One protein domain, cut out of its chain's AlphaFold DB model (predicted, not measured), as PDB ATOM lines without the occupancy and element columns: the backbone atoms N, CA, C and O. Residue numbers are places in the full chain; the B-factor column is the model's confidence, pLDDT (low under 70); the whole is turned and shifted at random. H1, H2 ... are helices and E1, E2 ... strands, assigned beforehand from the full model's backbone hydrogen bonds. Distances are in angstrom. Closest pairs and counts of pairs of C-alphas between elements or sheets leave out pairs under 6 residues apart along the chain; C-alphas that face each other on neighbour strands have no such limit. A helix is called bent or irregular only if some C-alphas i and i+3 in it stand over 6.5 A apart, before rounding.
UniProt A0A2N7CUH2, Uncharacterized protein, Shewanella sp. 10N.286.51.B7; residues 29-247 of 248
ATOM      1  N   ILE A  29     259.600 179.345 232.266       41.12
ATOM      2  CA  ILE A  29     260.501 178.975 231.176       41.12
ATOM      3  C   ILE A  29     259.779 179.267 229.837       41.12
ATOM      4  O   ILE A  29     259.480 178.344 229.102       41.12
ATOM      5  N   VAL A  30     259.490 180.552 229.556       42.78
ATOM      6  CA  VAL A  30     259.194 181.239 228.269       42.78
ATOM      7  C   VAL A  30     258.042 180.678 227.381       42.78
ATOM      8  O   VAL A  30     257.978 179.472 227.169       42.78
ATOM      9  N   PRO A  31     257.248 181.490 226.628       45.38
ATOM     10  CA  PRO A  31     256.835 182.899 226.764       45.38
ATOM     11  C   PRO A  31     255.295 183.112 226.729       45.38
ATOM     12  O   PRO A  31     254.567 182.265 226.219       45.38
ATOM     13  N   ASP A  32     254.879 184.318 227.144       37.97
ATOM     14  CA  ASP A  32     253.659 185.077 226.798       37.97
ATOM     15  C   ASP A  32     252.283 184.406 226.973       37.97
ATOM     16  O   ASP A  32     252.048 183.276 226.559       37.97
ATOM     17  N   ALA A  33     251.322 185.166 227.513       48.81
ATOM     18  CA  ALA A  33     249.898 184.831 227.494       48.81
ATOM     19  C   ALA A  33     249.486 184.334 226.094       48.81
ATOM     20  O   ALA A  33     249.380 185.109 225.138       48.81
ATOM     21  N   LYS A  34     249.305 183.017 225.943       53.78
ATOM     22  CA  LYS A  34     248.941 182.400 224.666       53.78
ATOM     23  C   LYS A  34     247.438 182.537 224.483       53.78
ATOM     24  O   LYS A  34     246.684 181.631 224.818       53.78
ATOM     25  N   ILE A  35     247.009 183.682 223.960       61.00
ATOM     26  CA  ILE A  35     245.694 183.782 223.327       61.00
ATOM     27  C   ILE A  35     245.805 183.045 221.994       61.00
ATOM     28  O   ILE A  35     246.534 183.487 221.103       61.00
ATOM     29  N   ASP A  36     245.105 181.923 221.856       66.62
ATOM     30  CA  ASP A  36     245.057 181.218 220.579       66.62
ATOM     31  C   ASP A  36     244.385 182.095 219.503       66.62
ATOM     32  O   ASP A  36     243.398 182.793 219.750       66.62
ATOM     33  N   SER A  37     244.914 182.036 218.282       62.66
ATOM     34  CA  SER A  37     244.523 182.817 217.105       62.66
ATOM     35  C   SER A  37     243.064 182.649 216.646       62.66
ATOM     36  O   SER A  37     242.625 183.394 215.773       62.66
ATOM     37  N   GLY A  38     242.293 181.736 217.246       71.94
ATOM     38  CA  GLY A  38     240.851 181.565 217.009       71.94
ATOM     39  C   GLY A  38     239.947 181.837 218.217       71.94
ATOM     40  O   GLY A  38     238.733 181.910 218.043       71.94
ATOM     41  N   PHE A  39     240.505 182.015 219.422       76.12
ATOM     42  CA  PHE A  39     239.713 182.084 220.656       76.12
ATOM     43  C   PHE A  39     238.710 183.247 220.636       76.12
ATOM     44  O   PHE A  39     237.525 183.047 220.886       76.12
ATOM     45  N   LYS A  40     239.156 184.458 220.267       77.88
ATOM     46  CA  LYS A  40     238.309 185.666 220.319       77.88
ATOM     47  C   LYS A  40     237.060 185.567 219.443       77.88
ATOM     48  O   LYS A  40     235.970 185.904 219.891       77.88
ATOM     49  N   ASP A  41     237.215 185.122 218.199       78.00
ATOM     50  CA  ASP A  41     236.090 185.053 217.262       78.00
ATOM     51  C   ASP A  41     235.077 183.973 217.658       78.00
ATOM     52  O   ASP A  41     233.887 184.136 217.398       78.00
ATOM     53  N   GLN A  42     235.524 182.899 218.310       73.19
ATOM     54  CA  GLN A  42     234.661 181.805 218.753       73.19
ATOM     55  C   GLN A  42     233.985 182.099 220.091       73.19
ATOM     56  O   GLN A  42     232.784 181.895 220.206       73.19
ATOM     57  N   ALA A  43     234.704 182.669 221.059       77.19
ATOM     58  CA  ALA A  43     234.109 183.183 222.291       77.19
ATOM     59  C   ALA A  43     232.973 184.176 221.984       77.19
ATOM     60  O   ALA A  43     231.904 184.100 222.583       77.19
ATOM     61  N   ARG A  44     233.152 185.028 220.960       80.00
ATOM     62  CA  ARG A  44     232.095 185.921 220.465       80.00
ATOM     63  C   ARG A  44     230.890 185.170 219.889       80.00
ATOM     64  O   ARG A  44     229.759 185.610 220.065       80.00
ATOM     65  N   GLN A  45     231.107 184.057 219.185       80.88
ATOM     66  CA  GLN A  45     230.013 183.222 218.667       80.88
ATOM     67  C   GLN A  45     229.213 182.550 219.789       80.88
ATOM     68  O   GLN A  45     228.025 182.306 219.602       80.88
ATOM     69  N   LEU A  46     229.848 182.300 220.935       75.50
ATOM     70  CA  LEU A  46     229.228 181.718 222.128       75.50
ATOM     71  C   LEU A  46     228.546 182.756 223.031       75.50
ATOM     72  O   LEU A  46     228.021 182.396 224.075       75.50
ATOM     73  N   GLY A  47     228.529 184.030 222.633       80.38
ATOM     74  CA  GLY A  47     227.798 185.084 223.337       80.38
ATOM     75  C   GLY A  47     228.662 186.031 224.165       80.38
ATOM     76  O   GLY A  47     228.153 187.076 224.562       80.38
ATOM     77  N   LEU A  48     229.960 185.753 224.345       82.81
ATOM     78  CA  LEU A  48     230.829 186.660 225.095       82.81
ATOM     79  C   LEU A  48     231.083 187.969 224.345       82.81
ATOM     80  O   LEU A  48     231.433 187.993 223.159       82.81
ATOM     81  N   SER A  49     230.992 189.080 225.068       85.00
ATOM     82  CA  SER A  49     231.319 190.394 224.535       85.00
ATOM     83  C   SER A  49     232.831 190.599 224.388       85.00
ATOM     84  O   SER A  49     233.652 190.095 225.158       85.00
ATOM     85  N   ASP A  50     233.233 191.429 223.417       81.06
ATOM     86  CA  ASP A  50     234.646 191.785 223.217       81.06
ATOM     87  C   ASP A  50     235.270 192.413 224.479       81.06
ATOM     88  O   ASP A  50     236.476 192.298 224.708       81.06
ATOM     89  N   ALA A  51     234.463 193.092 225.301       82.19
ATOM     90  CA  ALA A  51     234.910 193.685 226.555       82.19
ATOM     91  C   ALA A  51     235.276 192.610 227.591       82.19
ATOM     92  O   ALA A  51     236.366 192.679 228.165       82.19
ATOM     93  N   VAL A  52     234.409 191.610 227.786       83.50
ATOM     94  CA  VAL A  52     234.635 190.488 228.711       83.50
ATOM     95  C   VAL A  52     235.806 189.627 228.239       83.50
ATOM     96  O   VAL A  52     236.742 189.403 229.006       83.50
ATOM     97  N   ILE A  53     235.854 189.269 226.950       77.38
ATOM     98  CA  ILE A  53     236.968 188.516 226.341       77.38
ATOM     99  C   ILE A  53     238.311 189.204 226.597       77.38
ATOM    100  O   ILE A  53     239.286 188.568 226.998       77.38
ATOM    101  N   ASN A  54     238.390 190.518 226.362       80.50
ATOM    102  CA  ASN A  54     239.636 191.244 226.570       80.50
ATOM    103  C   ASN A  54     240.032 191.294 228.050       80.50
ATOM    104  O   ASN A  54     241.221 191.239 228.324       80.50
ATOM    105  N   ARG A  55     239.087 191.377 228.996       79.44
ATOM    106  CA  ARG A  55     239.400 191.367 230.436       79.44
ATOM    107  C   ARG A  55     239.860 189.986 230.911       79.44
ATOM    108  O   ARG A  55     240.844 189.916 231.637       79.44
ATOM    109  N   LEU A  56     239.211 188.909 230.461       75.19
ATOM    110  CA  LEU A  56     239.572 187.528 230.810       75.19
ATOM    111  C   LEU A  56     240.965 187.126 230.303       75.19
ATOM    112  O   LEU A  56     241.650 186.342 230.950       75.19
ATOM    113  N   CYS A  57     241.403 187.678 229.170       74.19
ATOM    114  CA  CYS A  57     242.688 187.344 228.547       74.19
ATOM    115  C   CYS A  57     243.811 188.358 228.835       74.19
ATOM    116  O   CYS A  57     244.749 188.480 228.042       74.19
ATOM    117  N   VAL A  58     243.709 189.136 229.920       75.00
ATOM    118  CA  VAL A  58     244.749 190.094 230.333       75.00
ATOM    119  C   VAL A  58     245.524 189.543 231.523       75.00
ATOM    120  O   VAL A  58     245.017 189.482 232.636       75.00
ATOM    121  N   ALA A  59     246.793 189.201 231.298       62.62
ATOM    122  CA  ALA A  59     247.702 188.801 232.365       62.62
ATOM    123  C   ALA A  59     248.056 189.988 233.278       62.62
ATOM    124  O   ALA A  59     248.153 191.140 232.839       62.62
ATOM    125  N   THR A  60     248.305 189.698 234.554       66.00
ATOM    126  CA  THR A  60     248.863 190.658 235.517       66.00
ATOM    127  C   THR A  60     250.271 190.224 235.923       66.00
ATOM    128  O   THR A  60     250.758 189.187 235.495       66.00
ATOM    129  N   LYS A  61     250.960 190.995 236.775       59.41
ATOM    130  CA  LYS A  61     252.326 190.646 237.219       59.41
ATOM    131  C   LYS A  61     252.437 189.292 237.934       59.41
ATOM    132  O   LYS A  61     253.551 188.801 238.059       59.41
ATOM    133  N   LYS A  62     251.331 188.762 238.467       62.34
ATOM    134  CA  LYS A  62     251.303 187.520 239.255       62.34
ATOM    135  C   LYS A  62     250.281 186.490 238.759       62.34
ATOM    136  O   LYS A  62     250.242 185.392 239.289       62.34
ATOM    137  N   ILE A  63     249.430 186.861 237.802       66.31
ATOM    138  CA  ILE A  63     248.377 185.994 237.261       66.31
ATOM    139  C   ILE A  63     248.641 185.853 235.772       66.31
ATOM    140  O   ILE A  63     248.569 186.847 235.040       66.31
ATOM    141  N   ASP A  64     248.905 184.627 235.352       69.50
ATOM    142  CA  ASP A  64     248.988 184.254 233.955       69.50
ATOM    143  C   ASP A  64     247.586 183.906 233.444       69.50
ATOM    144  O   ASP A  64     246.733 183.369 234.148       69.50
ATOM    145  N   THR A  65     247.304 184.262 232.196       64.38
ATOM    146  CA  THR A  65     246.022 183.949 231.558       64.38
ATOM    147  C   THR A  65     246.266 183.218 230.255       64.38
ATOM    148  O   THR A  65     247.048 183.641 229.398       64.38
ATOM    149  N   HIS A  66     245.578 182.094 230.117       74.44
ATOM    150  CA  HIS A  66     245.670 181.162 229.015       74.44
ATOM    151  C   HIS A  66     244.287 181.036 228.374       74.44
ATOM    152  O   HIS A  66     243.424 180.286 228.823       74.44
ATOM    153  N   CYS A  67     244.075 181.789 227.299       70.69
ATOM    154  CA  CYS A  67     242.850 181.714 226.507       70.69
ATOM    155  C   CYS A  67     243.064 180.731 225.358       70.69
ATOM    156  O   CYS A  67     243.563 181.100 224.288       70.69
ATOM    157  N   ILE A  68     242.748 179.465 225.619       67.75
ATOM    158  CA  ILE A  68     243.117 178.341 224.768       67.75
ATOM    159  C   ILE A  68     241.893 177.867 223.986       67.75
ATOM    160  O   ILE A  68     240.807 177.667 224.519       67.75
ATOM    161  N   ASN A  69     242.085 177.649 222.690       60.28
ATOM    162  CA  ASN A  69     241.080 177.059 221.820       60.28
ATOM    163  C   ASN A  69     241.426 175.586 221.557       60.28
ATOM    164  O   ASN A  69     241.761 175.211 220.436       60.28
ATOM    165  N   THR A  70     241.395 174.752 222.603       54.16
ATOM    166  CA  THR A  70     241.615 173.312 222.432       54.16
ATOM    167  C   THR A  70     240.540 172.503 223.138       54.16
ATOM    168  O   THR A  70     240.406 172.535 224.352       54.16
ATOM    169  N   VAL A  71     239.810 171.797 222.281       46.47
ATOM    170  CA  VAL A  71     238.872 170.695 222.481       46.47
ATOM    171  C   VAL A  71     239.514 169.640 223.387       46.47
ATOM    172  O   VAL A  71     240.426 168.934 222.956       46.47
ATOM    173  N   ASN A  72     239.051 169.512 224.632       49.81
ATOM    174  CA  ASN A  72     239.069 168.203 225.296       49.81
ATOM    175  C   ASN A  72     238.229 167.208 224.455       49.81
ATOM    176  O   ASN A  72     237.591 167.627 223.496       49.81
ATOM    177  N   ASP A  73     238.176 165.911 224.774       48.81
ATOM    178  CA  ASP A  73     237.429 164.915 223.965       48.81
ATOM    179  C   ASP A  73     235.924 165.247 223.733       48.81
ATOM    180  O   ASP A  73     235.257 164.551 222.968       48.81
ATOM    181  N   ASN A  74     235.403 166.321 224.347       52.09
ATOM    182  CA  ASN A  74     234.020 166.794 224.299       52.09
ATOM    183  C   ASN A  74     233.825 168.162 223.596       52.09
ATOM    184  O   ASN A  74     232.820 168.818 223.834       52.09
ATOM    185  N   ASP A  75     234.758 168.644 222.767       57.78
ATOM    186  CA  ASP A  75     234.591 169.905 222.001       57.78
ATOM    187  C   ASP A  75     234.375 171.183 222.851       57.78
ATOM    188  O   ASP A  75     233.855 172.199 222.377       57.78
ATOM    189  N   VAL A  76     234.858 171.197 224.098       59.72
ATOM    190  CA  VAL A  76     234.752 172.361 225.002       59.72
ATOM    191  C   VAL A  76     235.759 173.464 224.635       59.72
ATOM    192  O   VAL A  76     236.841 173.201 224.098       59.72
ATOM    193  N   ARG A  77     235.404 174.730 224.901       63.72
ATOM    194  CA  ARG A  77     236.309 175.893 224.825       63.72
ATOM    195  C   ARG A  77     236.651 176.349 226.238       63.72
ATOM    196  O   ARG A  77     235.758 176.524 227.056       63.72
ATOM    197  N   GLU A  78     237.928 176.574 226.532       63.38
ATOM    198  CA  GLU A  78     238.378 176.833 227.905       63.38
ATOM    199  C   GLU A  78     239.114 178.176 228.014       63.38
ATOM    200  O   GLU A  78     240.074 178.467 227.293       63.38
ATOM    201  N   VAL A  79     238.671 179.011 228.952       58.56
ATOM    202  CA  VAL A  79     239.426 180.164 229.446       58.56
ATOM    203  C   VAL A  79     240.083 179.757 230.747       58.56
ATOM    204  O   VAL A  79     239.417 179.613 231.769       58.56
ATOM    205  N   LYS A  80     241.401 179.593 230.731       62.53
ATOM    206  CA  LYS A  80     242.158 179.194 231.910       62.53
ATOM    207  C   LYS A  80     242.878 180.398 232.508       62.53
ATOM    208  O   LYS A  80     243.743 180.992 231.870       62.53
ATOM    209  N   ILE A  81     242.527 180.763 233.736       57.88
ATOM    210  CA  ILE A  81     243.188 181.819 234.506       57.88
ATOM    211  C   ILE A  81     244.049 181.124 235.563       57.88
ATOM    212  O   ILE A  81     243.539 180.435 236.447       57.88
ATOM    213  N   GLU A  82     245.367 181.265 235.448       57.12
ATOM    214  CA  GLU A  82     246.338 180.554 236.277       57.12
ATOM    215  C   GLU A  82     247.084 181.529 237.194       57.12
ATOM    216  O   GLU A  82     247.622 182.546 236.760       57.12
ATOM    217  N   TYR A  83     247.167 181.203 238.480       51.50
ATOM    218  CA  TYR A  83     248.087 181.859 239.399       51.50
ATOM    219  C   TYR A  83     249.153 180.852 239.804       51.50
ATOM    220  O   TYR A  83     248.911 179.945 240.606       51.50
ATOM    221  N   SER A  84     250.344 181.018 239.235       55.19
ATOM    222  CA  SER A  84     251.453 180.110 239.486       55.19
ATOM    223  C   SER A  84     252.172 180.443 240.795       55.19
ATOM    224  O   SER A  84     252.722 181.529 240.958       55.19
ATOM    225  N   MET A  85     252.237 179.424 241.656       51.94
ATOM    226  CA  MET A  85     253.225 179.192 242.718       51.94
ATOM    227  C   MET A  85     253.268 180.198 243.876       51.94
ATOM    228  O   MET A  85     253.992 181.189 243.849       51.94
ATOM    229  N   GLU A  86     252.603 179.839 244.980       54.34
ATOM    230  CA  GLU A  86     253.017 180.279 246.321       54.34
ATOM    231  C   GLU A  86     253.851 179.157 246.960       54.34
ATOM    232  O   GLU A  86     253.386 178.023 247.095       54.34
ATOM    233  N   GLN A  87     255.105 179.448 247.322       53.03
ATOM    234  CA  GLN A  87     255.939 178.511 248.078       53.03
ATOM    235  C   GLN A  87     255.591 178.601 249.567       53.03
ATOM    236  O   GLN A  87     255.783 179.650 250.186       53.03
ATOM    237  N   ALA A  88     255.175 177.483 250.164       53.03
ATOM    238  CA  ALA A  88     255.065 177.347 251.608       53.03
ATOM    239  C   ALA A  88     256.270 176.542 252.125       53.03
ATOM    240  O   ALA A  88     256.397 175.335 251.911       53.03
ATOM    241  N   VAL A  89     257.211 177.220 252.792       51.03
ATOM    242  CA  VAL A  89     258.329 176.538 253.461       51.03
ATOM    243  C   VAL A  89     257.858 176.069 254.830       51.03
ATOM    244  O   VAL A  89     257.645 176.884 255.729       51.03
ATOM    245  N   ILE A  90     257.739 174.758 254.990       55.19
ATOM    246  CA  ILE A  90     257.495 174.121 256.281       55.19
ATOM    247  C   ILE A  90     258.861 173.859 256.908       55.19
ATOM    248  O   ILE A  90     259.825 173.607 256.200       55.19
ATOM    249  N   ASN A  91     258.956 174.072 258.217       52.84
ATOM    250  CA  ASN A  91     260.111 173.825 259.085       52.84
ATOM    251  C   ASN A  91     261.475 173.620 258.378       52.84
ATOM    252  O   ASN A  91     261.750 172.557 257.831       52.84
ATOM    253  N   LYS A  92     262.323 174.658 258.438       51.97
ATOM    254  CA  LYS A  92     263.464 175.005 257.560       51.97
ATOM    255  C   LYS A  92     264.332 173.911 256.908       51.97
ATOM    256  O   LYS A  92     264.985 174.260 255.929       51.97
ATOM    257  N   ASP A  93     264.341 172.662 257.363       65.31
ATOM    258  CA  ASP A  93     265.304 171.656 256.918       65.31
ATOM    259  C   ASP A  93     264.731 170.273 256.542       65.31
ATOM    260  O   ASP A  93     265.499 169.503 255.979       65.31
ATOM    261  N   ASN A  94     263.452 169.924 256.792       71.62
ATOM    262  CA  ASN A  94     262.968 168.538 256.578       71.62
ATOM    263  C   ASN A  94     261.839 168.343 255.542       71.62
ATOM    264  O   ASN A  94     261.794 167.269 254.945       71.62
ATOM    265  N   ALA A  95     260.985 169.336 255.255       72.94
ATOM    266  CA  ALA A  95     259.969 169.242 254.193       72.94
ATOM    267  C   ALA A  95     259.513 170.595 253.630       72.94
ATOM    268  O   ALA A  95     259.710 171.641 254.236       72.94
ATOM    269  N   ARG A  96     258.920 170.590 252.434       76.88
ATOM    270  CA  ARG A  96     258.436 171.768 251.697       76.88
ATOM    271  C   ARG A  96     257.162 171.421 250.937       76.88
ATOM    272  O   ARG A  96     257.001 170.274 250.528       76.88
ATOM    273  N   SER A  97     256.314 172.417 250.685       71.88
ATOM    274  CA  SER A  97     255.226 172.268 249.723       71.88
ATOM    275  C   SER A  97     255.101 173.445 248.763       71.88
ATOM    276  O   SER A  97     255.440 174.592 249.074       71.88
ATOM    277  N   TYR A  98     254.629 173.134 247.561       75.62
ATOM    278  CA  TYR A  98     254.372 174.102 246.501       75.62
ATOM    279  C   TYR A  98     252.915 174.002 246.096       75.62
ATOM    280  O   TYR A  98     252.395 172.897 245.958       75.62
ATOM    281  N   ASN A  99     252.273 175.152 245.908       75.25
ATOM    282  CA  ASN A  99     250.866 175.221 245.558       75.25
ATOM    283  C   ASN A  99     250.645 175.980 244.246       75.25
ATOM    284  O   ASN A  99     251.191 177.068 244.062       75.25
ATOM    285  N   ASN A 100     249.801 175.444 243.371       77.25
ATOM    286  CA  ASN A 100     249.324 176.106 242.163       77.25
ATOM    287  C   ASN A 100     247.797 176.227 242.217       77.25
ATOM    288  O   ASN A 100     247.107 175.233 242.431       77.25
ATOM    289  N   SER A 101     247.276 177.440 242.024       80.94
ATOM    290  CA  SER A 101     245.838 177.718 242.032       80.94
ATOM    291  C   SER A 101     245.384 178.137 240.644       80.94
ATOM    292  O   SER A 101     245.977 179.015 240.014       80.94
ATOM    293  N   ARG A 102     244.292 177.541 240.177       82.62
ATOM    294  CA  ARG A 102     243.719 177.819 238.862       82.62
ATOM    295  C   ARG A 102     242.215 178.024 238.976       82.62
ATOM    296  O   ARG A 102     241.550 177.376 239.787       82.62
ATOM    297  N   VAL A 103     241.702 178.936 238.155       84.12
ATOM    298  CA  VAL A 103     240.273 179.092 237.880       84.12
ATOM    299  C   VAL A 103     240.080 178.901 236.383       84.12
ATOM    300  O   VAL A 103     240.665 179.630 235.580       84.12
ATOM    301  N   VAL A 104     239.299 177.897 235.996       83.12
ATOM    302  CA  VAL A 104     239.086 177.527 234.594       83.12
ATOM    303  C   VAL A 104     237.623 177.731 234.251       83.12
ATOM    304  O   VAL A 104     236.750 177.063 234.791       83.12
ATOM    305  N   PHE A 105     237.341 178.666 233.353       81.75
ATOM    306  CA  PHE A 105     235.998 178.900 232.851       81.75
ATOM    307  C   PHE A 105     235.790 178.130 231.548       81.75
ATOM    308  O   PHE A 105     236.406 178.423 230.522       81.75
ATOM    309  N   HIS A 106     234.941 177.112 231.612       79.69
ATOM    310  CA  HIS A 106     234.582 176.255 230.494       79.69
ATOM    311  C   HIS A 106     233.347 176.830 229.811       79.69
ATOM    312  O   HIS A 106     232.252 176.843 230.375       79.69
ATOM    313  N   LEU A 107     233.555 177.284 228.580       73.94
ATOM    314  CA  LEU A 107     232.527 177.698 227.642       73.94
ATOM    315  C   LEU A 107     232.129 176.471 226.818       73.94
ATOM    316  O   LEU A 107     232.853 176.054 225.904       73.94
ATOM    317  N   ALA A 108     230.997 175.869 227.163       68.25
ATOM    318  CA  ALA A 108     230.444 174.769 226.386       68.25
ATOM    319  C   ALA A 108     230.055 175.250 224.974       68.25
ATOM    320  O   ALA A 108     229.574 176.370 224.797       68.25
ATOM    321  N   THR A 109     230.309 174.424 223.951       65.44
ATOM    322  CA  THR A 109     229.922 174.718 222.550       65.44
ATOM    323  C   THR A 109     228.735 173.892 222.062       65.44
ATOM    324  O   THR A 109     228.244 174.099 220.950       65.44
ATOM    325  N   ASP A 110     228.281 172.967 222.898       63.75
ATOM    326  CA  ASP A 110     227.151 172.070 222.722       63.75
ATOM    327  C   ASP A 110     226.077 172.355 223.789       63.75
ATOM    328  O   ASP A 110     226.149 173.349 224.509       63.75
ATOM    329  N   ASP A 111     225.070 171.485 223.899       61.12
ATOM    330  CA  ASP A 111     224.028 171.585 224.932       61.12
ATOM    331  C   ASP A 111     224.554 171.228 226.349       61.12
ATOM    332  O   ASP A 111     223.749 171.000 227.255       61.12
ATOM    333  N   SER A 112     225.876 171.104 226.555       68.50
ATOM    334  CA  SER A 112     226.449 170.824 227.873       68.50
ATOM    335  C   SER A 112     226.532 172.076 228.747       68.50
ATOM    336  O   SER A 112     226.544 173.216 228.280       68.50
ATOM    337  N   ALA A 113     226.574 171.846 230.056       69.19
ATOM    338  CA  ALA A 113     226.702 172.892 231.050       69.19
ATOM    339  C   ALA A 113     228.028 173.656 230.914       69.19
ATOM    340  O   ALA A 113     229.109 173.059 230.885       69.19
ATOM    341  N   SER A 114     227.949 174.988 230.899       74.56
ATOM    342  CA  SER A 114     229.126 175.834 231.109       74.56
ATOM    343  C   SER A 114     229.490 175.823 232.592       74.56
ATOM    344  O   SER A 114     228.616 175.817 233.460       74.56
ATOM    345  N   LYS A 115     230.788 175.809 232.896       85.19
ATOM    346  CA  LYS A 115     231.281 175.538 234.254       85.19
ATOM    347  C   LYS A 115     232.432 176.452 234.640       85.19
ATOM    348  O   LYS A 115     233.237 176.837 233.796       85.19
ATOM    349  N   VAL A 116     232.551 176.747 235.929       87.62
ATOM    350  CA  VAL A 116     233.761 177.320 236.528       87.62
ATOM    351  C   VAL A 116     234.411 176.243 237.382       87.62
ATOM    352  O   VAL A 116     233.835 175.814 238.377       87.62
ATOM    353  N   TYR A 117     235.616 175.824 237.014       88.12
ATOM    354  CA  TYR A 117     236.434 174.929 237.819       88.12
ATOM    355  C   TYR A 117     237.385 175.733 238.687       88.12
ATOM    356  O   TYR A 117     238.085 176.631 238.216       88.12
ATOM    357  N   PHE A 118     237.456 175.350 239.950       88.75
ATOM    358  CA  PHE A 118     238.530 175.715 240.849       88.75
ATOM    359  C   PHE A 118     239.456 174.510 240.944       88.75
ATOM    360  O   PHE A 118     239.002 173.406 241.227       88.75
ATOM    361  N   GLU A 119     240.744 174.721 240.707       87.06
ATOM    362  CA  GLU A 119     241.760 173.674 240.789       87.06
ATOM    363  C   GLU A 119     242.880 174.110 241.729       87.06
ATOM    364  O   GLU A 119     243.301 175.278 241.733       87.06
ATOM    365  N   ASN A 120     243.376 173.159 242.513       83.38
ATOM    366  CA  ASN A 120     244.523 173.331 243.376       83.38
ATOM    367  C   ASN A 120     245.478 172.140 243.255       83.38
ATOM    368  O   ASN A 120     245.130 171.023 243.628       83.38
ATOM    369  N   THR A 121     246.690 172.379 242.751       82.19
ATOM    370  CA  THR A 121     247.762 171.375 242.710       82.19
ATOM    371  C   THR A 121     248.750 171.637 243.830       82.19
ATOM    372  O   THR A 121     249.325 172.724 243.907       82.19
ATOM    373  N   ARG A 122     249.009 170.622 244.646       80.75
ATOM    374  CA  ARG A 122     250.000 170.630 245.712       80.75
ATOM    375  C   ARG A 122     251.076 169.595 245.450       80.75
ATOM    376  O   ARG A 122     250.792 168.449 245.126       80.75
ATOM    377  N   GLN A 123     252.318 170.014 245.639       83.25
ATOM    378  CA  GLN A 123     253.490 169.151 245.629       83.25
ATOM    379  C   GLN A 123     254.091 169.154 247.030       83.25
ATOM    380  O   GLN A 123     254.409 170.221 247.552       83.25
ATOM    381  N   TYR A 124     254.269 167.980 247.617       81.56
ATOM    382  CA  TYR A 124     254.917 167.757 248.902       81.56
ATOM    383  C   TYR A 124     256.299 167.162 248.643       81.56
ATOM    384  O   TYR A 124     256.412 166.194 247.896       81.56
ATOM    385  N   ILE A 125     257.341 167.736 249.245       82.81
ATOM    386  CA  ILE A 125     258.724 167.263 249.116       82.81
ATOM    387  C   ILE A 125     259.353 167.170 250.502       82.81
ATOM    388  O   ILE A 125     259.276 168.127 251.274       82.81
ATOM    389  N   GLN A 126     260.048 166.079 250.800       82.31
ATOM    390  CA  GLN A 126     260.797 165.893 252.044       82.31
ATOM    391  C   GLN A 126     262.280 165.689 251.779       82.31
ATOM    392  O   GLN A 126     262.719 165.446 250.661       82.31
ATOM    393  N   SER A 127     263.065 165.847 252.836       82.06
ATOM    394  CA  SER A 127     264.511 165.662 252.788       82.06
ATOM    395  C   SER A 127     264.899 164.191 252.893       82.06
ATOM    396  O   SER A 127     264.184 163.387 253.493       82.06
ATOM    397  N   ASP A 128     266.075 163.860 252.364       81.00
ATOM    398  CA  ASP A 128     266.653 162.517 252.422       81.00
ATOM    399  C   ASP A 128     266.611 161.917 253.837       81.00
ATOM    400  O   ASP A 128     266.971 162.559 254.826       81.00
ATOM    401  N   GLY A 129     266.216 160.645 253.923       78.25
ATOM    402  CA  GLY A 129     266.109 159.900 255.182       78.25
ATOM    403  C   GLY A 129     264.746 160.011 255.869       78.25
ATOM    404  O   GLY A 129     264.453 159.191 256.737       78.25
ATOM    405  N   TYR A 130     263.893 160.947 255.447       81.00
ATOM    406  CA  TYR A 130     262.493 160.982 255.854       81.00
ATOM    407  C   TYR A 130     261.630 160.142 254.907       81.00
ATOM    408  O   TYR A 130     261.874 160.058 253.706       81.00
ATOM    409  N   SER A 131     260.592 159.534 255.467       81.00
ATOM    410  CA  SER A 131     259.490 158.912 254.725       81.00
ATOM    411  C   SER A 131     258.182 159.595 255.098       81.00
ATOM    412  O   SER A 131     258.124 160.295 256.112       81.00
ATOM    413  N   TYR A 132     257.136 159.385 254.304       83.06
ATOM    414  CA  TYR A 132     255.825 159.960 254.567       83.06
ATOM    415  C   TYR A 132     254.713 158.921 254.562       83.06
ATOM    416  O   TYR A 132     254.818 157.842 253.985       83.06
ATOM    417  N   THR A 133     253.623 159.299 255.213       86.19
ATOM    418  CA  THR A 133     252.312 158.671 255.077       86.19
ATOM    419  C   THR A 133     251.274 159.769 254.941       86.19
ATOM    420  O   THR A 133     251.480 160.884 255.430       86.19
ATOM    421  N   TRP A 134     250.168 159.457 254.280       87.75
ATOM    422  CA  TRP A 134     249.090 160.404 254.060       87.75
ATOM    423  C   TRP A 134     247.726 159.744 254.255       87.75
ATOM    424  O   TRP A 134     247.576 158.528 254.116       87.75
ATOM    425  N   SER A 135     246.734 160.554 254.607       87.81
ATOM    426  CA  SER A 135     245.334 160.135 254.661       87.81
ATOM    427  C   SER A 135     244.393 161.311 254.434       87.81
ATOM    428  O   SER A 135     244.683 162.434 254.850       87.81
ATOM    429  N   GLU A 136     243.236 161.034 253.851       89.00
ATOM    430  CA  GLU A 136     242.132 161.984 253.731       89.00
ATOM    431  C   GLU A 136     241.423 162.132 255.094       89.00
ATOM    432  O   GLU A 136     240.991 161.124 255.667       89.00
ATOM    433  N   PRO A 137     241.338 163.344 255.673       85.69
ATOM    434  CA  PRO A 137     240.570 163.571 256.895       85.69
ATOM    435  C   PRO A 137     239.052 163.566 256.634       85.69
ATOM    436  O   PRO A 137     238.587 163.570 255.498       85.69
ATOM    437  N   GLU A 138     238.257 163.596 257.703       85.25
ATOM    438  CA  GLU A 138     236.806 163.811 257.602       85.25
ATOM    439  C   GLU A 138     236.495 165.164 256.932       85.25
ATOM    440  O   GLU A 138     237.119 166.174 257.262       85.25
ATOM    441  N   GLY A 139     235.532 165.188 256.000       85.06
ATOM    442  CA  GLY A 139     235.135 166.385 255.245       85.06
ATOM    443  C   GLY A 139     235.998 166.681 254.012       85.06
ATOM    444  O   GLY A 139     235.780 167.689 253.338       85.06
ATOM    445  N   TYR A 140     236.967 165.815 253.699       87.31
ATOM    446  CA  TYR A 140     237.858 165.953 252.544       87.31
ATOM    447  C   TYR A 140     237.137 165.856 251.185       87.31
ATOM    448  O   TYR A 140     237.653 166.296 250.162       87.31
ATOM    449  N   GLU A 141     235.905 165.357 251.161       91.62
ATOM    450  CA  GLU A 141     235.035 165.324 249.985       91.62
ATOM    451  C   GLU A 141     234.388 166.679 249.648       91.62
ATOM    452  O   GLU A 141     233.637 166.774 248.673       91.62
ATOM    453  N   THR A 142     234.658 167.727 250.436       90.94
ATOM    454  CA  THR A 142     234.039 169.047 250.267       90.94
ATOM    455  C   THR A 142     235.053 170.177 250.137       90.94
ATOM    456  O   THR A 142     235.983 170.298 250.930       90.94
ATOM    457  N   THR A 143     234.822 171.051 249.162       90.25
ATOM    458  CA  THR A 143     235.494 172.347 249.010       90.25
ATOM    459  C   THR A 143     234.521 173.439 249.422       90.25
ATOM    460  O   THR A 143     233.353 173.411 249.040       90.25
ATOM    461  N   SER A 144     234.984 174.416 250.195       89.81
ATOM    462  CA  SER A 144     234.140 175.518 250.668       89.81
ATOM    463  C   SER A 144     234.430 176.807 249.906       89.81
ATOM    464  O   SER A 144     235.581 177.228 249.807       89.81
ATOM    465  N   LEU A 145     233.390 177.477 249.415       90.38
ATOM    466  CA  LEU A 145     233.469 178.828 248.869       90.38
ATOM    467  C   LEU A 145     232.997 179.820 249.930       90.38
ATOM    468  O   LEU A 145     231.824 179.830 250.308       90.38
ATOM    469  N   SER A 146     233.908 180.656 250.423       89.12
ATOM    470  CA  SER A 146     233.562 181.720 251.366       89.12
ATOM    471  C   SER A 146     233.060 182.944 250.615       89.12
ATOM    472  O   SER A 146     233.777 183.511 249.784       89.12
ATOM    473  N   LEU A 147     231.851 183.368 250.958       89.25
ATOM    474  CA  LEU A 147     231.175 184.522 250.383       89.25
ATOM    475  C   LEU A 147     231.413 185.774 251.240       89.25
ATOM    476  O   LEU A 147     231.497 185.676 252.466       89.25
ATOM    477  N   ALA A 148     231.540 186.951 250.623       87.75
ATOM    478  CA  ALA A 148     231.718 188.205 251.354       87.75
ATOM    479  C   ALA A 148     230.443 188.603 252.112       87.75
ATOM    480  O   ALA A 148     230.534 189.191 253.194       87.75
ATOM    481  N   SER A 149     229.267 188.283 251.561       87.81
ATOM    482  CA  SER A 149     227.974 188.583 252.179       87.81
ATOM    483  C   SER A 149     227.587 187.619 253.306       87.81
ATOM    484  O   SER A 149     226.840 188.022 254.202       87.81
ATOM    485  N   ASP A 150     228.106 186.385 253.300       85.19
ATOM    486  CA  ASP A 150     227.773 185.349 254.285       85.19
ATOM    487  C   ASP A 150     228.956 184.401 254.558       85.19
ATOM    488  O   ASP A 150     228.995 183.246 254.134       85.19
ATOM    489  N   SER A 151     229.957 184.899 255.288       80.81
ATOM    490  CA  SER A 151     231.166 184.127 255.604       80.81
ATOM    491  C   SER A 151     230.921 182.923 256.521       80.81
ATOM    492  O   SER A 151     231.763 182.029 256.580       80.81
ATOM    493  N   ASP A 152     229.803 182.914 257.253       81.50
ATOM    494  CA  ASP A 152     229.465 181.865 258.221       81.50
ATOM    495  C   ASP A 152     228.737 180.677 257.566       81.50
ATOM    496  O   ASP A 152     228.672 179.599 258.161       81.50
ATOM    497  N   ASN A 153     228.223 180.847 256.342       84.88
ATOM    498  CA  ASN A 153     227.534 179.807 255.578       84.88
ATOM    499  C   ASN A 153     228.168 179.660 254.183       84.88
ATOM    500  O   ASN A 153     227.613 180.146 253.194       84.88
ATOM    501  N   PRO A 154     229.337 179.002 254.075       87.06
ATOM    502  CA  PRO A 154     229.996 178.832 252.788       87.06
ATOM    503  C   PRO A 154     229.169 177.953 251.845       87.06
ATOM    504  O   PRO A 154     228.464 177.033 252.272       87.06
ATOM    505  N   VAL A 155     229.321 178.184 250.541       89.69
ATOM    506  CA  VAL A 155     228.808 177.255 249.529       89.69
ATOM    507  C   VAL A 155     229.722 176.035 249.504       89.69
ATOM    508  O   VAL A 155     230.931 176.169 249.329       89.69
ATOM    509  N   LEU A 156     229.153 174.848 249.693       91.00
ATOM    510  CA  LEU A 156     229.900 173.594 249.682       91.00
ATOM    511  C   LEU A 156     229.810 172.953 248.300       91.00
ATOM    512  O   LEU A 156     228.714 172.661 247.822       91.00
ATOM    513  N   LEU A 157     230.964 172.717 247.689       91.94
ATOM    514  CA  LEU A 157     231.108 171.992 246.435       91.94
ATOM    515  C   LEU A 157     231.722 170.618 246.690       91.94
ATOM    516  O   LEU A 157     232.473 170.429 247.648       91.94
ATOM    517  N   THR A 158     231.452 169.665 245.803       93.31
ATOM    518  CA  THR A 158     232.162 168.383 245.809       93.31
ATOM    519  C   THR A 158     233.638 168.598 245.478       93.31
ATOM    520  O   THR A 158     233.977 169.265 244.498       93.31
ATOM    521  N   ASN A 159     234.518 168.030 246.298       90.56
ATOM    522  CA  ASN A 159     235.951 167.961 246.052       90.56
ATOM    523  C   ASN A 159     236.295 166.627 245.387       90.56
ATOM    524  O   ASN A 159     236.015 165.558 245.930       90.56
ATOM    525  N   VAL A 160     236.922 166.700 244.219       91.94
ATOM    526  CA  VAL A 160     237.527 165.553 243.543       91.94
ATOM    527  C   VAL A 160     239.032 165.698 243.667       91.94
ATOM    528  O   VAL A 160     239.566 166.757 243.348       91.94
ATOM    529  N   SER A 161     239.718 164.647 244.109       88.81
ATOM    530  CA  SER A 161     241.175 164.667 244.239       88.81
ATOM    531  C   SER A 161     241.839 163.520 243.489       88.81
ATOM    532  O   SER A 161     241.311 162.409 243.437       88.81
ATOM    533  N   GLU A 162     243.003 163.805 242.922       90.25
ATOM    534  CA  GLU A 162     243.931 162.845 242.344       90.25
ATOM    535  C   GLU A 162     245.248 162.930 243.113       90.25
ATOM    536  O   GLU A 162     245.809 164.013 243.277       90.25
ATOM    537  N   ILE A 163     245.724 161.788 243.609       90.06
ATOM    538  CA  ILE A 163     246.925 161.699 244.439       90.06
ATOM    539  C   ILE A 163     247.927 160.797 243.724       90.06
ATOM    540  O   ILE A 163     247.635 159.633 243.443       90.06
ATOM    541  N   GLU A 164     249.111 161.332 243.447       91.12
ATOM    542  CA  GLU A 164     250.191 160.638 242.752       91.12
ATOM    543  C   GLU A 164     251.422 160.532 243.658       91.12
ATOM    544  O   GLU A 164     252.073 161.526 243.993       91.12
ATOM    545  N   GLU A 165     251.761 159.302 244.047       88.00
ATOM    546  CA  GLU A 165     253.031 158.999 244.708       88.00
ATOM    547  C   GLU A 165     254.148 158.967 243.660       88.00
ATOM    548  O   GLU A 165     254.325 157.975 242.949       88.00
ATOM    549  N   VAL A 166     254.900 160.062 243.552       87.44
ATOM    550  CA  VAL A 166     256.004 160.177 242.589       87.44
ATOM    551  C   VAL A 166     257.229 159.408 243.081       87.44
ATOM    552  O   VAL A 166     257.892 158.712 242.304       87.44
ATOM    553  N   SER A 167     257.519 159.486 244.379       84.81
ATOM    554  CA  SER A 167     258.626 158.776 245.023       84.81
ATOM    555  C   SER A 167     258.417 158.685 246.538       84.81
ATOM    556  O   SER A 167     257.436 159.170 247.082       84.81
ATOM    557  N   THR A 168     259.358 158.075 247.264       82.19
ATOM    558  CA  THR A 168     259.326 158.043 248.741       82.19
ATOM    559  C   THR A 168     259.568 159.410 249.388       82.19
ATOM    560  O   THR A 168     259.340 159.574 250.586       82.19
ATOM    561  N   ASP A 169     260.067 160.369 248.614       84.00
ATOM    562  CA  ASP A 169     260.406 161.734 249.011       84.00
ATOM    563  C   ASP A 169     259.487 162.811 248.382       84.00
ATOM    564  O   ASP A 169     259.645 163.991 248.701       84.00
ATOM    565  N   GLU A 170     258.505 162.418 247.556       86.88
ATOM    566  CA  GLU A 170     257.653 163.340 246.793       86.88
ATOM    567  C   GLU A 170     256.220 162.807 246.573       86.88
ATOM    568  O   GLU A 170     256.018 161.704 246.062       86.88
ATOM    569  N   LEU A 171     255.219 163.631 246.903       87.44
ATOM    570  CA  LEU A 171     253.787 163.365 246.693       87.44
ATOM    571  C   LEU A 171     253.147 164.536 245.944       87.44
ATOM    572  O   LEU A 171     253.374 165.690 246.306       87.44
ATOM    573  N   TYR A 172     252.298 164.252 244.960       87.81
ATOM    574  CA  TYR A 172     251.418 165.249 244.355       87.81
ATOM    575  C   TYR A 172     249.961 164.987 244.718       87.81
ATOM    576  O   TYR A 172     249.498 163.852 244.727       87.81
ATOM    577  N   GLU A 173     249.233 166.064 244.978       86.50
ATOM    578  CA  GLU A 173     247.785 166.092 245.157       86.50
ATOM    579  C   GLU A 173     247.244 167.135 244.183       86.50
ATOM    580  O   GLU A 173     247.680 168.283 244.206       86.50
ATOM    581  N   THR A 174     246.281 166.775 243.341       87.31
ATOM    582  CA  THR A 174     245.493 167.774 242.623       87.31
ATOM    583  C   THR A 174     244.036 167.655 243.003       87.31
ATOM    584  O   THR A 174     243.452 166.583 242.906       87.31
ATOM    585  N   THR A 175     243.457 168.764 243.443       87.75
ATOM    586  CA  THR A 175     242.066 168.865 243.877       87.75
ATOM    587  C   THR A 175     241.296 169.791 242.955       87.75
ATOM    588  O   THR A 175     241.827 170.794 242.471       87.75
ATOM    589  N   TYR A 176     240.040 169.442 242.699       88.94
ATOM    590  CA  TYR A 176     239.170 170.141 241.770       88.94
ATOM    591  C   TYR A 176     237.746 170.198 242.315       88.94
ATOM    592  O   TYR A 176     237.225 169.215 242.847       88.94
ATOM    593  N   SER A 177     237.097 171.341 242.120       91.12
ATOM    594  CA  SER A 177     235.674 171.544 242.397       91.12
ATOM    595  C   SER A 177     235.059 172.420 241.319       91.12
ATOM    596  O   SER A 177     235.748 173.264 240.748       91.12
ATOM    597  N   GLU A 178     233.771 172.243 241.042       91.06
ATOM    598  CA  GLU A 178     233.089 172.957 239.960       91.06
ATOM    599  C   GLU A 178     231.829 173.688 240.429       91.06
ATOM    600  O   GLU A 178     231.089 173.207 241.285       91.06
ATOM    601  N   LEU A 179     231.592 174.853 239.829       89.19
ATOM    602  CA  LEU A 179     230.308 175.541 239.807       89.19
ATOM    603  C   LEU A 179     229.709 175.360 238.405       89.19
ATOM    604  O   LEU A 179     230.341 175.736 237.417       89.19
ATOM    605  N   SER A 180     228.508 174.788 238.321       84.50
ATOM    606  CA  SER A 180     227.830 174.439 237.065       84.50
ATOM    607  C   SER A 180     226.441 175.075 236.989       84.50
ATOM    608  O   SER A 180     225.753 175.178 238.010       84.50
ATOM    609  N   ASN A 181     225.993 175.451 235.787       76.12
ATOM    610  CA  ASN A 181     224.613 175.908 235.569       76.12
ATOM    611  C   ASN A 181     223.565 174.783 235.688       76.12
ATOM    612  O   ASN A 181     222.374 175.074 235.765       76.12
ATOM    613  N   ASP A 182     223.989 173.516 235.745       78.88
ATOM    614  CA  ASP A 182     223.101 172.398 236.094       78.88
ATOM    615  C   ASP A 182     222.653 172.457 237.566       78.88
ATOM    616  O   ASP A 182     221.521 172.097 237.897       78.88
ATOM    617  N   ASP A 183     223.539 172.930 238.447       74.31
ATOM    618  CA  ASP A 183     223.342 172.925 239.900       74.31
ATOM    619  C   ASP A 183     222.865 174.284 240.434       74.31
ATOM    620  O   ASP A 183     222.183 174.357 241.461       74.31
ATOM    621  N   TYR A 184     223.189 175.366 239.722       73.88
ATOM    622  CA  TYR A 184     222.863 176.738 240.100       73.88
ATOM    623  C   TYR A 184     222.118 177.444 238.974       73.88
ATOM    624  O   TYR A 184     222.527 177.418 237.816       73.88
ATOM    625  N   THR A 185     221.033 178.145 239.317       72.81
ATOM    626  CA  THR A 185     220.386 179.045 238.354       72.81
ATOM    627  C   THR A 185     221.381 180.117 237.908       72.81
ATOM    628  O   THR A 185     222.236 180.512 238.697       72.81
ATOM    629  N   LEU A 186     221.249 180.631 236.678       70.06
ATOM    630  CA  LEU A 186     222.123 181.687 236.139       70.06
ATOM    631  C   LEU A 186     222.407 182.802 237.156       70.06
ATOM    632  O   LEU A 186     223.562 183.122 237.420       70.06
ATOM    633  N   VAL A 187     221.347 183.350 237.759       70.94
ATOM    634  CA  VAL A 187     221.462 184.451 238.726       70.94
ATOM    635  C   VAL A 187     222.260 184.013 239.954       70.94
ATOM    636  O   VAL A 187     223.166 184.722 240.370       70.94
ATOM    637  N   ALA A 188     221.982 182.824 240.493       78.06
ATOM    638  CA  ALA A 188     222.700 182.315 241.657       78.06
ATOM    639  C   ALA A 188     224.180 182.031 241.349       78.06
ATOM    640  O   ALA A 188     225.031 182.274 242.196       78.06
ATOM    641  N   GLY A 189     224.500 181.551 240.143       81.56
ATOM    642  CA  GLY A 189     225.878 181.322 239.710       81.56
ATOM    643  C   GLY A 189     226.692 182.615 239.629       81.56
ATOM    644  O   GLY A 189     227.785 182.686 240.189       81.56
ATOM    645  N   ALA A 190     226.139 183.650 238.987       83.31
ATOM    646  CA  ALA A 190     226.781 184.961 238.885       83.31
ATOM    647  C   ALA A 190     226.923 185.644 240.254       83.31
ATOM    648  O   ALA A 190     227.997 186.150 240.567       83.31
ATOM    649  N   GLU A 191     225.885 185.600 241.097       86.38
ATOM    650  CA  GLU A 191     225.912 186.169 242.452       86.38
ATOM    651  C   GLU A 191     226.957 185.483 243.341       86.38
ATOM    652  O   GLU A 191     227.739 186.162 244.003       86.38
ATOM    653  N   VAL A 192     227.028 184.145 243.318       87.44
ATOM    654  CA  VAL A 192     228.089 183.400 244.015       87.44
ATOM    655  C   VAL A 192     229.459 183.825 243.501       87.44
ATOM    656  O   VAL A 192     230.394 183.969 244.288       87.44
ATOM    657  N   MET A 193     229.588 184.031 242.188       88.75
ATOM    658  CA  MET A 193     230.870 184.352 241.588       88.75
ATOM    659  C   MET A 193     231.337 185.783 241.849       88.75
ATOM    660  O   MET A 193     232.534 185.991 242.014       88.75
ATOM    661  N   ASP A 194     230.426 186.749 241.935       88.06
ATOM    662  CA  ASP A 194     230.751 188.132 242.301       88.06
ATOM    663  C   ASP A 194     231.055 188.272 243.804       88.06
ATOM    664  O   ASP A 194     231.884 189.089 244.206       88.06
ATOM    665  N   ASP A 195     230.429 187.435 244.639       89.31
ATOM    666  CA  ASP A 195     230.542 187.518 246.097       89.31
ATOM    667  C   ASP A 195     231.626 186.607 246.698       89.31
ATOM    668  O   ASP A 195     231.969 186.738 247.877       89.31
ATOM    669  N   ILE A 196     232.204 185.679 245.929       89.44
ATOM    670  CA  ILE A 196     233.258 184.807 246.452       89.44
ATOM    671  C   ILE A 196     234.507 185.614 246.833       89.44
ATOM    672  O   ILE A 196     234.981 186.504 246.129       89.44
ATOM    673  N   THR A 197     235.114 185.230 247.949       83.50
ATOM    674  CA  THR A 197     236.380 185.812 248.420       83.50
ATOM    675  C   THR A 197     237.497 184.784 248.496       83.50
ATOM    676  O   THR A 197     238.674 185.108 248.311       83.50
ATOM    677  N   THR A 198     237.136 183.534 248.787       84.06
ATOM    678  CA  THR A 198     238.088 182.467 249.086       84.06
ATOM    679  C   THR A 198     237.530 181.128 248.630       84.06
ATOM    680  O   THR A 198     236.356 180.837 248.852       84.06
ATOM    681  N   VAL A 199     238.395 180.299 248.048       86.75
ATOM    682  CA  VAL A 199     238.131 178.881 247.777       86.75
ATOM    683  C   VAL A 199     238.994 178.070 248.729       86.75
ATOM    684  O   VAL A 199     240.216 178.182 248.693       86.75
ATOM    685  N   LEU A 200     238.369 177.290 249.601       85.62
ATOM    686  CA  LEU A 200     239.025 176.482 250.622       85.62
ATOM    687  C   LEU A 200     238.948 175.011 250.225       85.62
ATOM    688  O   LEU A 200     237.927 174.359 250.439       85.62
ATOM    689  N   PHE A 201     240.046 174.505 249.664       85.25
ATOM    690  CA  PHE A 201     240.233 173.074 249.451       85.25
ATOM    691  C   PHE A 201     240.625 172.388 250.760       85.25
ATOM    692  O   PHE A 201     241.446 172.940 251.509       85.25
ATOM    693  N   PRO A 202     240.114 171.177 251.020       83.19
ATOM    694  CA  PRO A 202     240.592 170.377 252.129       83.19
ATOM    695  C   PRO A 202     242.055 169.966 251.886       83.19
ATOM    696  O   PRO A 202     242.629 170.181 250.814       83.19
ATOM    697  N   SER A 203     242.717 169.448 252.916       78.62
ATOM    698  CA  SER A 203     244.121 169.045 252.828       78.62
ATOM    699  C   SER A 203     244.334 167.656 253.382       78.62
ATOM    700  O   SER A 203     243.769 167.312 254.424       78.62
ATOM    701  N   LEU A 204     245.210 166.898 252.730       82.38
ATOM    702  CA  LEU A 204     245.691 165.630 253.257       82.38
ATOM    703  C   LEU A 204     246.300 165.809 254.648       82.38
ATOM    704  O   LEU A 204     247.014 166.773 254.934       82.38
ATOM    705  N   THR A 205     246.058 164.826 255.510       82.25
ATOM    706  CA  THR A 205     246.846 164.653 256.729       82.25
ATOM    707  C   THR A 205     248.180 164.041 256.326       82.25
ATOM    708  O   THR A 205     248.238 162.849 256.034       82.25
ATOM    709  N   TYR A 206     249.233 164.855 256.277       80.19
ATOM    710  CA  TYR A 206     250.576 164.447 255.862       80.19
ATOM    711  C   TYR A 206     251.482 164.242 257.080       80.19
ATOM    712  O   TYR A 206     251.627 165.142 257.905       80.19
ATOM    713  N   MET A 207     252.103 163.070 257.209       79.75
ATOM    714  CA  MET A 207     252.957 162.736 258.353       79.75
ATOM    715  C   MET A 207     254.339 162.288 257.899       79.75
ATOM    716  O   MET A 207     254.445 161.349 257.112       79.75
ATOM    717  N   LEU A 208     255.387 162.901 258.460       80.25
ATOM    718  CA  LEU A 208     256.772 162.486 258.249       80.25
ATOM    719  C   LEU A 208     257.266 161.536 259.341       80.25
ATOM    720  O   LEU A 208     256.972 161.698 260.526       80.25
ATOM    721  N   THR A 209     258.081 160.572 258.927       79.06
ATOM    722  CA  THR A 209     258.741 159.605 259.806       79.06
ATOM    723  C   THR A 209     260.242 159.588 259.530       79.06
ATOM    724  O   THR A 209     260.651 159.414 258.379       79.06
ATOM    725  N   LEU A 210     261.048 159.717 260.588       78.50
ATOM    726  CA  LEU A 210     262.504 159.531 260.586       78.50
ATOM    727  C   LEU A 210     262.853 158.454 261.618       78.50
ATOM    728  O   LEU A 210     262.485 158.595 262.783       78.50
ATOM    729  N   ASP A 211     263.545 157.389 261.208       71.75
ATOM    730  CA  ASP A 211     263.989 156.303 262.099       71.75
ATOM    731  C   ASP A 211     262.890 155.795 263.066       71.75
ATOM    732  O   ASP A 211     263.112 155.646 264.267       71.75
ATOM    733  N   GLU A 212     261.676 155.559 262.545       63.44
ATOM    734  CA  GLU A 212     260.485 155.088 263.287       63.44
ATOM    735  C   GLU A 212     259.918 156.068 264.341       63.44
ATOM    736  O   GLU A 212     258.933 155.757 265.014       63.44
ATOM    737  N   SER A 213     260.478 157.276 264.459       64.62
ATOM    738  CA  SER A 213     259.907 158.369 265.245       64.62
ATOM    739  C   SER A 213     258.995 159.229 264.372       64.62
ATOM    740  O   SER A 213     259.414 159.756 263.340       64.62
ATOM    741  N   LEU A 214     257.748 159.410 264.815       63.72
ATOM    742  CA  LEU A 214     256.826 160.373 264.219       63.72
ATOM    743  C   LEU A 214     257.231 161.776 264.666       63.72
ATOM    744  O   LEU A 214     257.195 162.086 265.860       63.72
ATOM    745  N   GLU A 215     257.593 162.628 263.713       62.00
ATOM    746  CA  GLU A 215     257.639 164.059 263.977       62.00
ATOM    747  C   GLU A 215     256.244 164.630 263.705       62.00
ATOM    748  O   GLU A 215     255.715 164.453 262.606       62.00
ATOM    749  N   PRO A 216     255.599 165.288 264.684       51.53
ATOM    750  CA  PRO A 216     254.339 165.960 264.419       51.53
ATOM    751  C   PRO A 216     254.607 167.099 263.437       51.53
ATOM    752  O   PRO A 216     255.271 168.075 263.793       51.53
ATOM    753  N   ILE A 217     254.097 166.986 262.209       57.28
ATOM    754  CA  ILE A 217     254.161 168.082 261.246       57.28
ATOM    755  C   ILE A 217     252.796 168.732 261.102       57.28
ATOM    756  O   ILE A 217     251.859 168.207 260.519       57.28
ATOM    757  N   ASP A 218     252.775 169.889 261.753       48.00
ATOM    758  CA  ASP A 218     252.193 171.165 261.376       48.00
ATOM    759  C   ASP A 218     250.799 171.191 260.729       48.00
ATOM    760  O   ASP A 218     250.611 170.972 259.535       48.00
ATOM    761  N   ASN A 219     249.835 171.661 261.526       45.75
ATOM    762  CA  ASN A 219     248.539 172.144 261.056       45.75
ATOM    763  C   ASN A 219     248.665 173.361 260.101       45.75
ATOM    764  O   ASN A 219     247.642 173.839 259.625       45.75
ATOM    765  N   SER A 220     249.867 173.898 259.827       40.12
ATOM    766  CA  SER A 220     250.114 175.021 258.900       40.12
ATOM    767  C   SER A 220     250.040 174.684 257.407       40.12
ATOM    768  O   SER A 220     250.093 175.602 256.589       40.12
ATOM    769  N   PHE A 221     249.814 173.419 257.028       48.69
ATOM    770  CA  PHE A 221     249.230 173.126 255.708       48.69
ATOM    771  C   PHE A 221     247.841 173.768 255.543       48.69
ATOM    772  O   PHE A 221     247.348 173.885 254.421       48.69
ATOM    773  N   ALA A 222     247.224 174.224 256.643       43.22
ATOM    774  CA  ALA A 222     246.042 175.057 256.612       43.22
ATOM    775  C   ALA A 222     246.281 176.334 255.784       43.22
ATOM    776  O   ALA A 222     246.868 177.310 256.247       43.22
ATOM    777  N   ILE A 223     245.669 176.324 254.598       52.25
ATOM    778  CA  ILE A 223     245.083 177.496 253.946       52.25
ATOM    779  C   ILE A 223     246.140 178.460 253.379       52.25
ATOM    780  O   ILE A 223     246.257 179.612 253.787       52.25
ATOM    781  N   TYR A 224     246.848 178.023 252.335       53.09
ATOM    782  CA  TYR A 224     247.354 178.959 251.322       53.09
ATOM    783  C   TYR A 224     246.320 179.105 250.206       53.09
ATOM    784  O   TYR A 224     246.485 178.641 249.082       53.09
ATOM    785  N   THR A 225     245.219 179.770 250.553       54.78
ATOM    786  CA  THR A 225     244.183 180.232 249.618       54.78
ATOM    787  C   THR A 225     244.552 181.530 248.913       54.78
ATOM    788  O   THR A 225     243.758 182.055 248.132       54.78
ATOM    789  N   GLY A 226     245.769 182.038 249.148       64.00
ATOM    790  CA  GLY A 226     246.281 183.256 248.530       64.00
ATOM    791  C   GLY A 226     246.172 183.217 247.010       64.00
ATOM    792  O   GLY A 226     245.715 184.190 246.418       64.00
ATOM    793  N   GLY A 227     246.471 182.076 246.382       73.00
ATOM    794  CA  GLY A 227     246.366 181.903 244.931       73.00
ATOM    795  C   GLY A 227     244.964 182.184 244.381       73.00
ATOM    796  O   GLY A 227     244.795 183.081 243.554       73.00
ATOM    797  N   HIS A 228     243.935 181.479 244.867       80.19
ATOM    798  CA  HIS A 228     242.552 181.719 244.431       80.19
ATOM    799  C   HIS A 228     242.055 183.104 244.832       80.19
ATOM    800  O   HIS A 228     241.459 183.775 244.001       80.19
ATOM    801  N   SER A 229     242.348 183.589 246.042       78.69
ATOM    802  CA  SER A 229     241.960 184.948 246.446       78.69
ATOM    803  C   SER A 229     242.620 186.030 245.579       78.69
ATOM    804  O   SER A 229     241.980 187.030 245.257       78.69
ATOM    805  N   ASN A 230     243.865 185.832 245.131       76.06
ATOM    806  CA  ASN A 230     244.537 186.727 244.187       76.06
ATOM    807  C   ASN A 230     243.863 186.698 242.808       76.06
ATOM    808  O   ASN A 230     243.662 187.762 242.216       76.06
ATOM    809  N   ILE A 231     243.486 185.515 242.302       79.00
ATOM    810  CA  ILE A 231     242.724 185.391 241.047       79.00
ATOM    811  C   ILE A 231     241.374 186.098 241.188       79.00
ATOM    812  O   ILE A 231     241.070 187.006 240.416       79.00
ATOM    813  N   LEU A 232     240.586 185.725 242.196       83.94
ATOM    814  CA  LEU A 232     239.223 186.206 242.403       83.94
ATOM    815  C   LEU A 232     239.183 187.719 242.631       83.94
ATOM    816  O   LEU A 232     238.385 188.400 241.999       83.94
ATOM    817  N   GLY A 233     240.128 188.287 243.383       81.88
ATOM    818  CA  GLY A 233     240.223 189.741 243.556       81.88
ATOM    819  C   GLY A 233     240.419 190.538 242.254       81.88
ATOM    820  O   GLY A 233     240.169 191.741 242.239       81.88
ATOM    821  N   ASN A 234     240.858 189.898 241.162       77.25
ATOM    822  CA  ASN A 234     241.043 190.538 239.855       77.25
ATOM    823  C   ASN A 234     240.011 190.093 238.807       77.25
ATOM    824  O   ASN A 234     239.668 190.879 237.921       77.25
ATOM    825  N   PHE A 235     239.533 188.850 238.892       82.88
ATOM    826  CA  PHE A 235     238.749 188.210 237.838       82.88
ATOM    827  C   PHE A 235     237.331 187.818 238.251       82.88
ATOM    828  O   PHE A 235     236.530 187.605 237.349       82.88
ATOM    829  N   ALA A 236     236.977 187.785 239.544       86.44
ATOM    830  CA  ALA A 236     235.640 187.376 239.990       86.44
ATOM    831  C   ALA A 236     234.505 188.157 239.293       86.44
ATOM    832  O   ALA A 236     233.680 187.507 238.650       86.44
ATOM    833  N   PRO A 237     234.527 189.509 239.223       86.88
ATOM    834  CA  PRO A 237     233.487 190.251 238.508       86.88
ATOM    835  C   PRO A 237     233.475 189.972 237.000       86.88
ATOM    836  O   PRO A 237     232.435 190.007 236.363       86.88
ATOM    837  N   VAL A 238     234.641 189.694 236.402       85.50
ATOM    838  CA  VAL A 238     234.735 189.385 234.963       85.50
ATOM    839  C   VAL A 238     234.145 188.008 234.662       85.50
ATOM    840  O   VAL A 238     233.534 187.821 233.616       85.50
ATOM    841  N   ILE A 239     234.358 187.039 235.553       86.81
ATOM    842  CA  ILE A 239     233.802 185.690 235.431       86.81
ATOM    843  C   ILE A 239     232.292 185.738 235.691       86.81
ATOM    844  O   ILE A 239     231.554 185.094 234.958       86.81
ATOM    845  N   ALA A 240     231.824 186.543 236.651       86.94
ATOM    846  CA  ALA A 240     230.399 186.788 236.872       86.94
ATOM    847  C   ALA A 240     229.729 187.410 235.632       86.94
ATOM    848  O   ALA A 240     228.760 186.845 235.132       86.94
ATOM    849  N   ASP A 241     230.306 188.482 235.062       87.56
ATOM    850  CA  ASP A 241     229.845 189.080 233.794       87.56
ATOM    851  C   ASP A 241     229.771 188.011 232.677       87.56
ATOM    852  O   ASP A 241     228.818 187.951 231.903       87.56
ATOM    853  N   ALA A 242     230.785 187.140 232.594       84.56
ATOM    854  CA  ALA A 242     230.839 186.077 231.598       84.56
ATOM    855  C   ALA A 242     229.753 185.008 231.812       84.56
ATOM    856  O   ALA A 242     229.166 184.553 230.833       84.56
ATOM    857  N   ILE A 243     229.469 184.629 233.063       84.50
ATOM    858  CA  ILE A 243     228.365 183.730 233.434       84.50
ATOM    859  C   ILE A 243     227.029 184.325 232.981       84.50
ATOM    860  O   ILE A 243     226.253 183.629 232.328       84.50
ATOM    861  N   GLU A 244     226.773 185.603 233.272       85.38
ATOM    862  CA  GLU A 244     225.528 186.280 232.883       85.38
ATOM    863  C   GLU A 244     225.321 186.329 231.360       85.38
ATOM    864  O   GLU A 244     224.182 186.314 230.892       85.38
ATOM    865  N   GLU A 245     226.409 186.394 230.584       84.56
ATOM    866  CA  GLU A 245     226.354 186.439 229.120       84.56
ATOM    867  C   GLU A 245     226.117 185.062 228.467       84.56
ATOM    868  O   GLU A 245     225.572 185.025 227.360       84.56
ATOM    869  N   VAL A 246     226.530 183.948 229.097       80.00
ATOM    870  CA  VAL A 246     226.605 182.632 228.416       80.00
ATOM    871  C   VAL A 246     225.919 181.461 229.111       80.00
ATOM    872  O   VAL A 246     225.670 180.453 228.453       80.00
ATOM    873  N   TRP A 247     225.612 181.535 230.408       81.50
ATOM    874  CA  TRP A 247     224.783 180.506 231.038       81.50
ATOM    875  C   TRP A 247     223.335 180.743 230.566       81.50
ATOM    876  O   TRP A 247     222.813 181.841 230.700       81.50
TER     877      TRP A 247
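This is residues 29 to 247 of the 248 residues of an uncharacterized protein of Shewanella sp. 10N.286.51.B7 (UniProt A0A2N7CUH2). A long, twisted sheet of six antiparallel strands, E1 E2 E3 E4 E9 E8, has the small sheet E7 E6 E10 packed partly face to face on it, strands crossed, with the bent helix H4 beside that small sheet. H1, H2, H3 and arm H4b gather at one end of the long strands, and the small sheet E5 E11 E12 lies towards the other. The 219 printed residues hold four named helices and twelve named strands, in the order H1 H2 E1 to E9 H3 E10 E11 E12 H4; the class is mixed. The whole is compact, with a radius of gyration of the C-alphas of 18.8 A and spans of 61 by 42 by 32 A.

The largest sheet runs E1, residues 64 to 68, E2, 77 to 89, E3, 95 to 107, E4, 115 to 126, E9, 170 to 180, and E8, 160 to 167. E1 to E4 form a meander, each strand the antiparallel neighbour of the one before. Pairs within hydrogen-bond range include N 66 and O 80, 2.8 A, N 81 and O 103, 2.9 A, N 100 and O 121, 2.8 A, N 118 and O 177, 2.8 A, and N 162 and O 174, 2.8 A. The antiparallel sheet E7, residues 155 to 158, E6, 142 to 147, and E10, 196 to 200, makes a sandwich with it, two sheets face to face, strands at 65 degrees; N 157 and O 143 are 2.8 A apart, N 146 and O 198 2.9 A. E7 runs on into E8 at 55 degrees. In E5, residues 131 to 135, E11, 205 to 210, and E12, 213 to 215, antiparallel too, N 133 and O 207 are 2.9 A apart, N 213 and O 210 2.9 A. E1 and E2, E2 and E3, E3 and E4, E6 and E7, E8 and E9, and E11 and E12 are hairpins. H4, residues 226 to 246, was assigned as one helix by its hydrogen bonds but is bent: C-alphas 234 and 237 are 7.7 A apart. Arm H4a, to residue 234, is over E2 and E3 at a height over the sheet of 8.7 A; the closest C-alphas of H4a and E3 are those of Gly 227 and Ser 101, 5.1 A. Arm H4b, from residue 237, is on the same face and touches H3, residues 186 to 195, at a shallow tilt of 8 degrees, opposite ways; the closest C-alphas are those of Ala 240 and Ala 190, 4.5 A. H4b also touches H2, residues 50 to 56, closest at the C-alphas of Val 238 and Val 52, 6.3 A. H2 touches H1, residues 39 to 45, closest at the C-alphas of Ile 53 and Lys 40, 6.8 A, and only grazes the largest sheet. H1, H3, H4a and H4b with this sheet make two layers, helices on one face of a sheet. Each O i to N i+4 pair is within hydrogen-bond range in H1, H2, H3 and H4b; in H4a 4 of 5 are.

H1 begins at C-alpha 39, (239.713, 182.084, 220.656), and H4b ends at C-alpha 246, (226.605, 182.632, 228.416). From first to last C-alpha E3 measures 39.1 A, E2 36.1 A, E4 35.8 A and E9 33.3 A.

The C-alphas of Gln 45 and Asp 211, the two farthest apart, are 61.4 A apart. The printed part has no cut, and no link is long. The mean pLDDT of the printed part is 75.3; 63 residues are under 70, among them 68 to 93 and 212 to 226.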